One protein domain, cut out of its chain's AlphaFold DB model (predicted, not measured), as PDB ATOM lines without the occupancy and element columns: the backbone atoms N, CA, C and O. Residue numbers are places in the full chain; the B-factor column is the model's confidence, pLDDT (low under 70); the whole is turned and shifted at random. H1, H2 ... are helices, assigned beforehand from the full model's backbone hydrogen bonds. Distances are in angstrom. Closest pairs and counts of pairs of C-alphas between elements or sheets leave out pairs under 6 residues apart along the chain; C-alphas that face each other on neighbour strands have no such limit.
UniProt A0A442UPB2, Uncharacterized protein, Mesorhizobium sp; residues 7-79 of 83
ATOM      1  N   ASP A   7     194.596 189.073 157.933       91.38
ATOM      2  CA  ASP A   7     195.674 189.050 156.943       91.38
ATOM      3  C   ASP A   7     195.328 189.855 155.677       91.38
ATOM      4  O   ASP A   7     196.159 190.601 155.145       91.38
ATOM      5  N   ILE A   8     194.075 189.771 155.223       93.94
ATOM      6  CA  ILE A   8     193.554 190.595 154.127       93.94
ATOM      7  C   ILE A   8     193.476 192.059 154.549       93.94
ATOM      8  O   ILE A   8     193.850 192.930 153.765       93.94
ATOM      9  N   ARG A   9     193.015 192.337 155.772       93.31
ATOM     10  CA  ARG A   9     192.928 193.700 156.303       93.31
ATOM     11  C   ARG A   9     194.303 194.355 156.342       93.31
ATOM     12  O   ARG A   9     194.466 195.419 155.758       93.31
ATOM     13  N   ALA A  10     195.295 193.688 156.930       92.44
ATOM     14  CA  ALA A  10     196.664 194.189 157.002       92.44
ATOM     15  C   ALA A  10     197.258 194.432 155.602       92.44
ATOM     16  O   ALA A  10     197.902 195.454 155.357       92.44
ATOM     17  N   THR A  11     196.998 193.525 154.654       93.50
ATOM     18  CA  THR A  11     197.429 193.702 153.260       93.50
ATOM     19  C   THR A  11     196.755 194.918 152.624       93.50
ATOM     20  O   THR A  11     197.436 195.746 152.024       93.50
ATOM     21  N   ALA A  12     195.438 195.070 152.779       93.31
ATOM     22  CA  ALA A  12     194.696 196.208 152.245       93.31
ATOM     23  C   ALA A  12     195.191 197.539 152.833       93.31
ATOM     24  O   ALA A  12     195.458 198.470 152.077       93.31
ATOM     25  N   GLU A  13     195.395 197.607 154.149       92.88
ATOM     26  CA  GLU A  13     195.930 198.782 154.848       92.88
ATOM     27  C   GLU A  13     197.328 199.163 154.347       92.88
ATOM     28  O   GLU A  13     197.614 200.348 154.187       92.88
ATOM     29  N   SER A  14     198.177 198.174 154.038       92.94
ATOM     30  CA  SER A  14     199.522 198.409 153.493       92.94
ATOM     31  C   SER A  14     199.526 198.973 152.067       92.94
ATOM     32  O   SER A  14     200.496 199.609 151.656       92.94
ATOM     33  N   LEU A  15     198.449 198.741 151.308       90.62
ATOM     34  CA  LEU A  15     198.295 199.209 149.929       90.62
ATOM     35  C   LEU A  15     197.670 200.605 149.846       90.62
ATOM     36  O   LEU A  15     197.801 201.272 148.818       90.62
ATOM     37  N   VAL A  16     196.984 201.053 150.901       89.62
ATOM     38  CA  VAL A  16     196.399 202.393 150.958       89.62
ATOM     39  C   VAL A  16     197.425 203.371 151.511       89.62
ATOM     40  O   VAL A  16     197.842 203.272 152.661       89.62
ATOM     41  N   ASP A  17     197.776 204.380 150.717       85.00
ATOM     42  CA  ASP A  17     198.588 205.495 151.199       85.00
ATOM     43  C   ASP A  17     197.733 206.421 152.096       85.00
ATOM     44  O   ASP A  17     196.773 207.043 151.615       85.00
ATOM     45  N   PRO A  18     198.058 206.560 153.396       76.12
ATOM     46  CA  PRO A  18     197.283 207.381 154.325       76.12
ATOM     47  C   PRO A  18     197.381 208.885 154.036       76.12
ATOM     48  O   PRO A  18     196.477 209.635 154.399       76.12
ATOM     49  N   VAL A  19     198.437 209.345 153.360       72.50
ATOM     50  CA  VAL A  19     198.612 210.752 152.973       72.50
ATOM     51  C   VAL A  19     197.678 211.102 151.818       72.50
ATOM     52  O   VAL A  19     197.057 212.166 151.822       72.50
ATOM     53  N   VAL A  20     197.522 210.189 150.856       75.94
ATOM     54  CA  VAL A  20     196.650 210.375 149.684       75.94
ATOM     55  C   VAL A  20     195.178 210.152 150.037       75.94
ATOM     56  O   VAL A  20     194.305 210.874 149.554       75.94
ATOM     57  N   CYS A  21     194.886 209.177 150.899       78.44
ATOM     58  CA  CYS A  21     193.522 208.737 151.182       78.44
ATOM     59  C   CYS A  21     192.989 209.160 152.556       78.44
ATOM     60  O   CYS A  21     191.961 208.636 152.960       78.44
ATOM     61  N   SER A  22     193.618 210.101 153.267       78.50
ATOM     62  CA  SER A  22     193.295 210.452 154.668       78.50
ATOM     63  C   SER A  22     191.799 210.568 155.016       78.50
ATOM     64  O   SER A  22     191.371 210.058 156.046       78.50
ATOM     65  N   CYS A  23     190.973 211.182 154.163       78.38
ATOM     66  CA  CYS A  23     189.530 211.337 154.402       78.38
ATOM     67  C   CYS A  23     188.666 210.135 153.971       78.38
ATOM     68  O   CYS A  23     187.474 210.102 154.266       78.38
ATOM     69  N   ASN A  24     189.245 209.160 153.269       86.44
ATOM     70  CA  ASN A  24     188.578 207.963 152.750       86.44
ATOM     71  C   ASN A  24     189.351 206.671 153.065       86.44
ATOM     72  O   ASN A  24     189.100 205.655 152.422       86.44
ATOM     73  N   TYR A  25     190.286 206.698 154.018       87.44
ATOM     74  CA  TYR A  25     191.228 205.607 154.269       87.44
ATOM     75  C   TYR A  25     190.502 204.291 154.556       87.44
ATOM     76  O   TYR A  25     190.734 203.294 153.875       87.44
ATOM     77  N   ASP A  26     189.531 204.322 155.471       87.69
ATOM     78  CA  ASP A  26     188.740 203.146 155.844       87.69
ATOM     79  C   ASP A  26     187.931 202.602 154.663       87.69
ATOM     80  O   ASP A  26     187.842 201.394 154.448       87.69
ATOM     81  N   ARG A  27     187.367 203.500 153.846       89.75
ATOM     82  CA  ARG A  27     186.591 203.121 152.662       89.75
ATOM     83  C   ARG A  27     187.480 202.510 151.581       89.75
ATOM     84  O   ARG A  27     187.092 201.514 150.978       89.75
ATOM     85  N   ALA A  28     188.645 203.099 151.321       89.56
ATOM     86  CA  ALA A  28     189.613 202.582 150.359       89.56
ATOM     87  C   ALA A  28     190.129 201.204 150.796       89.56
ATOM     88  O   ALA A  28     190.129 200.267 150.002       89.56
ATOM     89  N   THR A  29     190.459 201.067 152.081       91.75
ATOM     90  CA  THR A  29     190.889 199.808 152.696       91.75
ATOM     91  C   THR A  29     189.816 198.731 152.557       91.75
ATOM     92  O   THR A  29     190.115 197.626 152.113       91.75
ATOM     93  N   ALA A  30     188.551 199.052 152.851       92.12
ATOM     94  CA  ALA A  30     187.444 198.108 152.708       92.12
ATOM     95  C   ALA A  30     187.257 197.632 151.256       92.12
ATOM     96  O   ALA A  30     187.114 196.436 151.024       92.12
ATOM     97  N   ILE A  31     187.322 198.540 150.273       93.06
ATOM     98  CA  ILE A  31     187.195 198.189 148.847       93.06
ATOM     99  C   ILE A  31     188.321 197.246 148.407       93.06
ATOM    100  O   ILE A  31     188.075 196.261 147.710       93.06
ATOM    101  N   ILE A  32     189.561 197.530 148.815       94.12
ATOM    102  CA  ILE A  32     190.707 196.675 148.484       94.12
ATOM    103  C   ILE A  32     190.563 195.312 149.162       94.12
ATOM    104  O   ILE A  32     190.765 194.286 148.518       94.12
ATOM    105  N   ALA A  33     190.156 195.279 150.430       95.06
ATOM    106  CA  ALA A  33     189.921 194.036 151.149       95.06
ATOM    107  C   ALA A  33     188.829 193.172 150.494       95.06
ATOM    108  O   ALA A  33     189.003 191.962 150.356       95.06
ATOM    109  N   GLU A  34     187.728 193.774 150.037       94.62
ATOM    110  CA  GLU A  34     186.679 193.078 149.284       94.62
ATOM    111  C   GLU A  34     187.214 192.464 147.983       94.62
ATOM    112  O   GLU A  34     186.935 191.298 147.692       94.62
ATOM    113  N   ALA A  35     188.038 193.204 147.234       94.94
ATOM    114  CA  ALA A  35     188.672 192.698 146.018       94.94
ATOM    115  C   ALA A  35     189.634 191.530 146.307       94.94
ATOM    116  O   ALA A  35     189.610 190.518 145.606       94.94
ATOM    117  N   LEU A  36     190.436 191.634 147.370       95.25
ATOM    118  CA  LEU A  36     191.352 190.575 147.799       95.25
ATOM    119  C   LEU A  36     190.605 189.311 148.250       95.25
ATOM    120  O   LEU A  36     191.027 188.205 147.916       95.25
ATOM    121  N   MET A  37     189.479 189.447 148.960       94.56
ATOM    122  CA  MET A  37     188.624 188.310 149.328       94.56
ATOM    123  C   MET A  37     188.043 187.613 148.095       94.56
ATOM    124  O   MET A  37     188.056 186.383 148.018       94.56
ATOM    125  N   ALA A  38     187.552 188.388 147.123       95.25
ATOM    126  CA  ALA A  38     187.009 187.841 145.885       95.25
ATOM    127  C   ALA A  38     188.076 187.071 145.092       95.25
ATOM    128  O   ALA A  38     187.817 185.958 144.628       95.25
ATOM    129  N   GLU A  39     189.287 187.623 144.991       95.81
ATOM    130  CA  GLU A  39     190.383 186.968 144.277       95.81
ATOM    131  C   GLU A  39     190.915 185.736 145.022       95.81
ATOM    132  O   GLU A  39     191.202 184.717 144.396       95.81
ATOM    133  N   ARG A  40     190.961 185.765 146.362       94.75
ATOM    134  CA  ARG A  40     191.285 184.580 147.175       94.75
ATOM    135  C   ARG A  40     190.341 183.419 146.860       94.75
ATOM    136  O   ARG A  40     190.799 182.297 146.649       94.75
ATOM    137  N   GLU A  41     189.037 183.679 146.796       95.12
ATOM    138  CA  GLU A  41     188.054 182.647 146.448       95.12
ATOM    139  C   GLU A  41     188.195 182.178 144.993       95.12
ATOM    140  O   GLU A  41     188.051 180.988 144.708       95.12
ATOM    141  N   ASN A  42     188.515 183.083 144.065       95.56
ATOM    142  CA  ASN A  42     188.779 182.738 142.669       95.56
ATOM    143  C   ASN A  42     189.976 181.775 142.544       95.56
ATOM    144  O   ASN A  42     189.862 180.708 141.938       95.56
ATOM    145  N   CYS A  43     191.091 182.092 143.205       93.69
ATOM    146  CA  CYS A  43     192.270 181.233 143.271       93.69
ATOM    147  C   CYS A  43     191.962 179.863 143.896       93.69
ATOM    148  O   CYS A  43     192.417 178.837 143.386       93.69
ATOM    149  N   ALA A  44     191.153 179.819 144.959       93.00
ATOM    150  CA  ALA A  44     190.735 178.562 145.576       93.00
ATOM    151  C   ALA A  44     189.922 177.685 144.605       93.00
ATOM    152  O   ALA A  44     190.192 176.491 144.483       93.00
ATOM    153  N   LYS A  45     188.988 178.266 143.844       93.06
ATOM    154  CA  LYS A  45     188.214 177.543 142.816       93.06
ATOM    155  C   LYS A  45     189.087 177.020 141.679       93.06
ATOM    156  O   LYS A  45     188.894 175.895 141.220       93.06
ATOM    157  N   ILE A  46     190.059 177.815 141.237       90.38
ATOM    158  CA  ILE A  46     191.043 177.386 140.236       90.38
ATOM    159  C   ILE A  46     191.833 176.177 140.762       90.38
ATOM    160  O   ILE A  46     192.026 175.202 140.034       90.38
ATOM    161  N   ALA A  47     192.237 176.199 142.035       88.00
ATOM    162  CA  ALA A  47     192.908 175.072 142.667       88.00
ATOM    163  C   ALA A  47     192.006 173.828 142.774       88.00
ATOM    164  O   ALA A  47     192.479 172.726 142.520       88.00
ATOM    165  N   GLU A  48     190.712 173.956 143.064       87.31
ATOM    166  CA  GLU A  48     189.790 172.804 143.065       87.31
ATOM    167  C   GLU A  48     189.660 172.143 141.688       87.31
ATOM    168  O   GLU A  48     189.568 170.919 141.599       87.31
ATOM    169  N   GLY A  49     189.663 172.946 140.620       82.88
ATOM    170  CA  GLY A  49     189.494 172.475 139.243       82.88
ATOM    171  C   GLY A  49     190.757 171.902 138.594       82.88
ATOM    172  O   GLY A  49     190.674 171.323 137.509       82.88
ATOM    173  N   MET A  50     191.926 172.060 139.217       76.69
ATOM    174  CA  MET A  50     193.183 171.581 138.650       76.69
ATOM    175  C   MET A  50     193.360 170.062 138.864       76.69
ATOM    176  O   MET A  50     193.144 169.552 139.966       76.69
ATOM    177  N   PRO A  51     193.795 169.302 137.842       65.50
ATOM    178  CA  PRO A  51     194.177 167.905 138.005       65.50
ATOM    179  C   PRO A  51     195.560 167.827 138.671       65.50
ATOM    180  O   PRO A  51     196.588 167.758 138.002       65.50
ATOM    181  N   TRP A  52     195.602 167.856 140.002       63.62
ATOM    182  CA  TRP A  52     196.849 167.784 140.774       63.62
ATOM    183  C   TRP A  52     197.374 166.342 140.875       63.62
ATOM    184  O   TRP A  52     197.396 165.725 141.938       63.62
ATOM    185  N   GLN A  53     197.809 165.777 139.751       56.50
ATOM    186  CA  GLN A  53     198.762 164.668 139.768       56.50
ATOM    187  C   GLN A  53     200.166 165.263 139.683       56.50
ATOM    188  O   GLN A  53     200.657 165.572 138.602       56.50
ATOM    189  N   ILE A  54     200.802 165.463 140.837       57.22
ATOM    190  CA  ILE A  54     202.241 165.724 140.890       57.22
ATOM    191  C   ILE A  54     202.910 164.355 141.001       57.22
ATOM    192  O   ILE A  54     202.811 163.693 142.033       57.22
ATOM    193  N   ASP A  55     203.533 163.912 139.913       50.72
ATOM    194  CA  ASP A  55     204.287 162.662 139.869       50.72
ATOM    195  C   ASP A  55     205.647 162.892 140.545       50.72
ATOM    196  O   ASP A  55     206.602 163.371 139.933       50.72
ATOM    197  N   VAL A  56     205.701 162.699 141.866       51.75
ATOM    198  CA  VAL A  56     206.888 163.029 142.678       51.75
ATOM    199  C   VAL A  56     207.956 161.929 142.661       51.75
ATOM    200  O   VAL A  56     209.093 162.205 143.030       51.75
ATOM    201  N   SER A  57     207.622 160.704 142.241       49.44
ATOM    202  CA  SER A  57     208.524 159.599 141.853       49.44
ATOM    203  C   SER A  57     207.694 158.312 141.662       49.44
ATOM    204  O   SER A  57     206.604 158.227 142.237       49.44
ATOM    205  N   PRO A  58     208.221 157.272 140.980       55.22
ATOM    206  CA  PRO A  58     207.532 155.985 140.805       55.22
ATOM    207  C   PRO A  58     207.087 155.305 142.112       55.22
ATOM    208  O   PRO A  58     206.139 154.524 142.098       55.22
ATOM    209  N   ASP A  59     207.738 155.622 143.237       54.19
ATOM    210  CA  ASP A  59     207.538 154.937 144.520       54.19
ATOM    211  C   ASP A  59     206.713 155.746 145.537       54.19
ATOM    212  O   ASP A  59     206.363 155.230 146.598       54.19
ATOM    213  N   HIS A  60     206.387 157.013 145.250       47.62
ATOM    214  CA  HIS A  60     205.657 157.884 146.176       47.62
ATOM    215  C   HIS A  60     204.675 158.800 145.445       47.62
ATOM    216  O   HIS A  60     204.950 159.976 145.212       47.62
ATOM    217  N   VAL A  61     203.469 158.298 145.178       49.16
ATOM    218  CA  VAL A  61     202.338 159.150 144.793       49.16
ATOM    219  C   VAL A  61     201.683 159.700 146.062       49.16
ATOM    220  O   VAL A  61     200.722 159.135 146.585       49.16
ATOM    221  N   ARG A  62     202.181 160.826 146.586       54.81
ATOM    222  CA  ARG A  62     201.346 161.690 147.438       54.81
ATOM    223  C   ARG A  62     200.563 162.608 146.512       54.81
ATOM    224  O   ARG A  62     201.019 163.693 146.176       54.81
ATOM    225  N   GLY A  63     199.394 162.144 146.075       58.75
ATOM    226  CA  GLY A  63     198.461 162.981 145.329       58.75
ATOM    227  C   GLY A  63     198.042 164.161 146.199       58.75
ATOM    228  O   GLY A  63     197.264 163.989 147.137       58.75
ATOM    229  N   LEU A  64     198.589 165.341 145.921       67.94
ATOM    230  CA  LEU A  64     198.098 166.589 146.483       67.94
ATOM    231  C   LEU A  64     196.694 166.782 145.906       67.94
ATOM    232  O   LEU A  64     196.557 166.869 144.692       67.94
ATOM    233  N   LYS A  65     195.631 166.776 146.711       75.69
ATOM    234  CA  LYS A  65     194.295 167.020 146.152       75.69
ATOM    235  C   LYS A  65     194.121 168.520 145.959       75.69
ATOM    236  O   LYS A  65     194.464 169.297 146.845       75.69
ATOM    237  N   GLY A  66     193.520 168.938 144.847       81.62
ATOM    238  CA  GLY A  66     193.220 170.358 144.618       81.62
ATOM    239  C   GLY A  66     192.347 170.979 145.700       81.62
ATOM    240  O   GLY A  66     192.522 172.143 146.043       81.62
ATOM    241  N   SER A  67     191.492 170.168 146.325       84.69
ATOM    242  CA  SER A  67     190.727 170.547 147.512       84.69
ATOM    243  C   SER A  67     191.607 170.949 148.698       84.69
ATOM    244  O   SER A  67     191.249 171.864 149.432       84.69
ATOM    245  N   ASP A  68     192.754 170.292 148.887       83.94
ATOM    246  CA  ASP A  68     193.668 170.584 149.996       83.94
ATOM    247  C   ASP A  68     194.383 171.921 149.751       83.94
ATOM    248  O   ASP A  68     194.520 172.735 150.663       83.94
ATOM    249  N   VAL A  69     194.759 172.192 148.495       85.62
ATOM    250  CA  VAL A  69     195.325 173.485 148.073       85.62
ATOM    251  C   VAL A  69     194.295 174.602 148.220       85.62
ATOM    252  O   VAL A  69     194.593 175.653 148.780       85.62
ATOM    253  N   ALA A  70     193.065 174.376 147.767       90.06
ATOM    254  CA  ALA A  70     191.986 175.347 147.882       90.06
ATOM    255  C   ALA A  70     191.644 175.671 149.342       90.06
ATOM    256  O   ALA A  70     191.422 176.833 149.683       90.06
ATOM    257  N   ALA A  71     191.649 174.664 150.221       89.25
ATOM    258  CA  ALA A  71     191.482 174.866 151.655       89.25
ATOM    259  C   ALA A  71     192.617 175.722 152.241       89.25
ATOM    260  O   ALA A  71     192.344 176.654 152.998       89.25
ATOM    261  N   ALA A  72     193.865 175.465 151.842       88.56
ATOM    262  CA  ALA A  72     195.013 176.263 152.265       88.56
ATOM    263  C   ALA A  72     194.946 177.718 151.769       88.56
ATOM    264  O   ALA A  72     195.300 178.628 152.510       88.56
ATOM    265  N   ILE A  73     194.441 177.964 150.556       90.88
ATOM    266  CA  ILE A  73     194.251 179.325 150.023       90.88
ATOM    267  C   ILE A  73     193.180 180.089 150.813       90.88
ATOM    268  O   ILE A  73     193.365 181.265 151.129       90.88
ATOM    269  N   ARG A  74     192.053 179.443 151.143       90.81
ATOM    270  CA  ARG A  74     190.968 180.080 151.914       90.81
ATOM    271  C   ARG A  74     191.352 180.338 153.367       90.81
ATOM    272  O   ARG A  74     190.868 181.297 153.966       90.81
ATOM    273  N   SER A  75     192.189 179.479 153.941       86.69
ATOM    274  CA  SER A  75     192.587 179.535 155.346       86.69
ATOM    275  C   SER A  75     194.078 179.213 155.500       86.69
ATOM    276  O   SER A  75     194.418 178.102 155.918       86.69
ATOM    277  N   PRO A  76     194.966 180.172 155.181       77.06
ATOM    278  CA  PRO A  76     196.414 179.957 155.216       77.06
ATOM    279  C   PRO A  76     196.923 179.505 156.593       77.06
ATOM    280  O   PRO A  76     197.781 178.625 156.666       77.06
ATOM    281  N   ASP A  77     196.318 179.985 157.681       72.81
ATOM    282  CA  ASP A  77     196.705 179.608 159.049       72.81
ATOM    283  C   ASP A  77     196.345 178.157 159.412       72.81
ATOM    284  O   ASP A  77     197.026 177.516 160.212       72.81
ATOM    285  N   ASN A  78     195.314 177.587 158.779       58.28
ATOM    286  CA  ASN A  78     194.898 176.200 159.015       58.28
ATOM    287  C   ASN A  78     195.749 175.182 158.235       58.28
ATOM    288  O   ASN A  78     195.720 173.990 158.546       58.28
ATOM    289  N   ALA A  79     196.517 175.624 157.233       49.59
ATOM    290  CA  ALA A  79     197.382 174.754 156.437       49.59
ATOM    291  C   ALA A  79     198.703 174.404 157.149       49.59
ATOM    292  O   ALA A  79     199.265 173.336 156.909       49.59
TER     293      ALA A  79
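What this domain is: This is residues 7 to 79 of the 83 residues of an uncharacterized protein of Mesorhizobium sp (UniProt A0A442UPB2). A single long helix, H3, is the spine of a narrow rod, with two shorter helices packed on different stretches of its length: H1 slants across it at residues 29 to 37, and H4 folds back nearly antiparallel beside residues 40 to 49. The long loop of residues 50 to 65 runs out beyond the last residue of H3, turns and comes back to H4, making one end of the rod; the short helix H2 and the turn after it make the other end, and the small H5 closes the printed part beside H4. The printed part has 73 residues, with five named helices in the order H1, H2, H3, H4, H5 and no named strand, and its class is all helix. It is extended, with a radius of gyration of the C-alphas of 17.5 A, and the C-alphas span 59 by 18 by 18 A.

How they stand to each other: From the first printed residue, H1, residues 7 to 15, comes first, and a tight link of 2 residues joins it to H2, residues 18 to 21. H1 and H2 are apart. A tight link of 3 residues joins H2 to H3, residues 25 to 49. H2 and H3 are close but not clearly touching, and their closest C-alphas are those of Pro 18 and Tyr 25, 6.3 A apart. H1 and H3 touch, H3 with residues 29 to 37 alone, and their closest C-alphas are those of Ala 12 and Thr 29, 5.3 A apart. Their lines stand at a steep tilt of 53 degrees, and they run opposite ways. A long link of 16 residues joins H3 to H4, residues 66 to 74. H3 and H4 form a helical hairpin, with a shallow tilt of 8 degrees, opposite ways. They touch, H3 with residues 40 to 49 alone, and the closest C-alphas are those of Ala 44 and Ala 70, 4.1 A apart. A tight link of 1 residue joins H4 to H5, residues 76 to 79. H4 and H5 touch only at the corner by their link, and only just, with 3 pairs of C-alphas within 8 A; the closest are those of Ala 72 and Ala 79, 5.0 A apart. H3 and H5 are apart, and H1 is apart from both H4 and H5. H2 is also apart from H4 and H5. In H1, H3 and H4 every O i to N i+4 pair is within hydrogen-bond range, while H2 and H5 are too short for such a pair.

Where its parts are: H1 begins at C-alpha 7, at (195.674, 189.050, 156.943), and measures 12.6 A to C-alpha 15. H2 spans 5.1 A from C-alpha 18 to C-alpha 21. H3 is the longest helix, with 25 residues, and runs 36.4 A from C-alpha 25 at (191.228, 205.607, 154.269) to C-alpha 49 at (189.494, 172.475, 139.243). H4 measures 12.4 A from C-alpha 66 to C-alpha 74. H5 measures 5.4 A and ends at C-alpha 79, at (197.382, 174.754, 156.437).

The domain as a whole: The two C-alphas farthest apart are those of Cys 23 and Asp 59, 60.0 A from each other, while the first and last printed C-alphas, those of Asp 7 and Ala 79, are 14.4 A apart. The printed part runs from residue 7 to residue 79 and has no cut. The link from H3 to H4 is long; the other three links are tight. The C-alphas of residues 50 to 65, a stretch with no named element, lie 16 to 32 A from the mean of all C-alphas. The mean pLDDT of the printed part is 81.2, and 16 residues are under 70, namely residues 51 to 64 and residues 78 to 79.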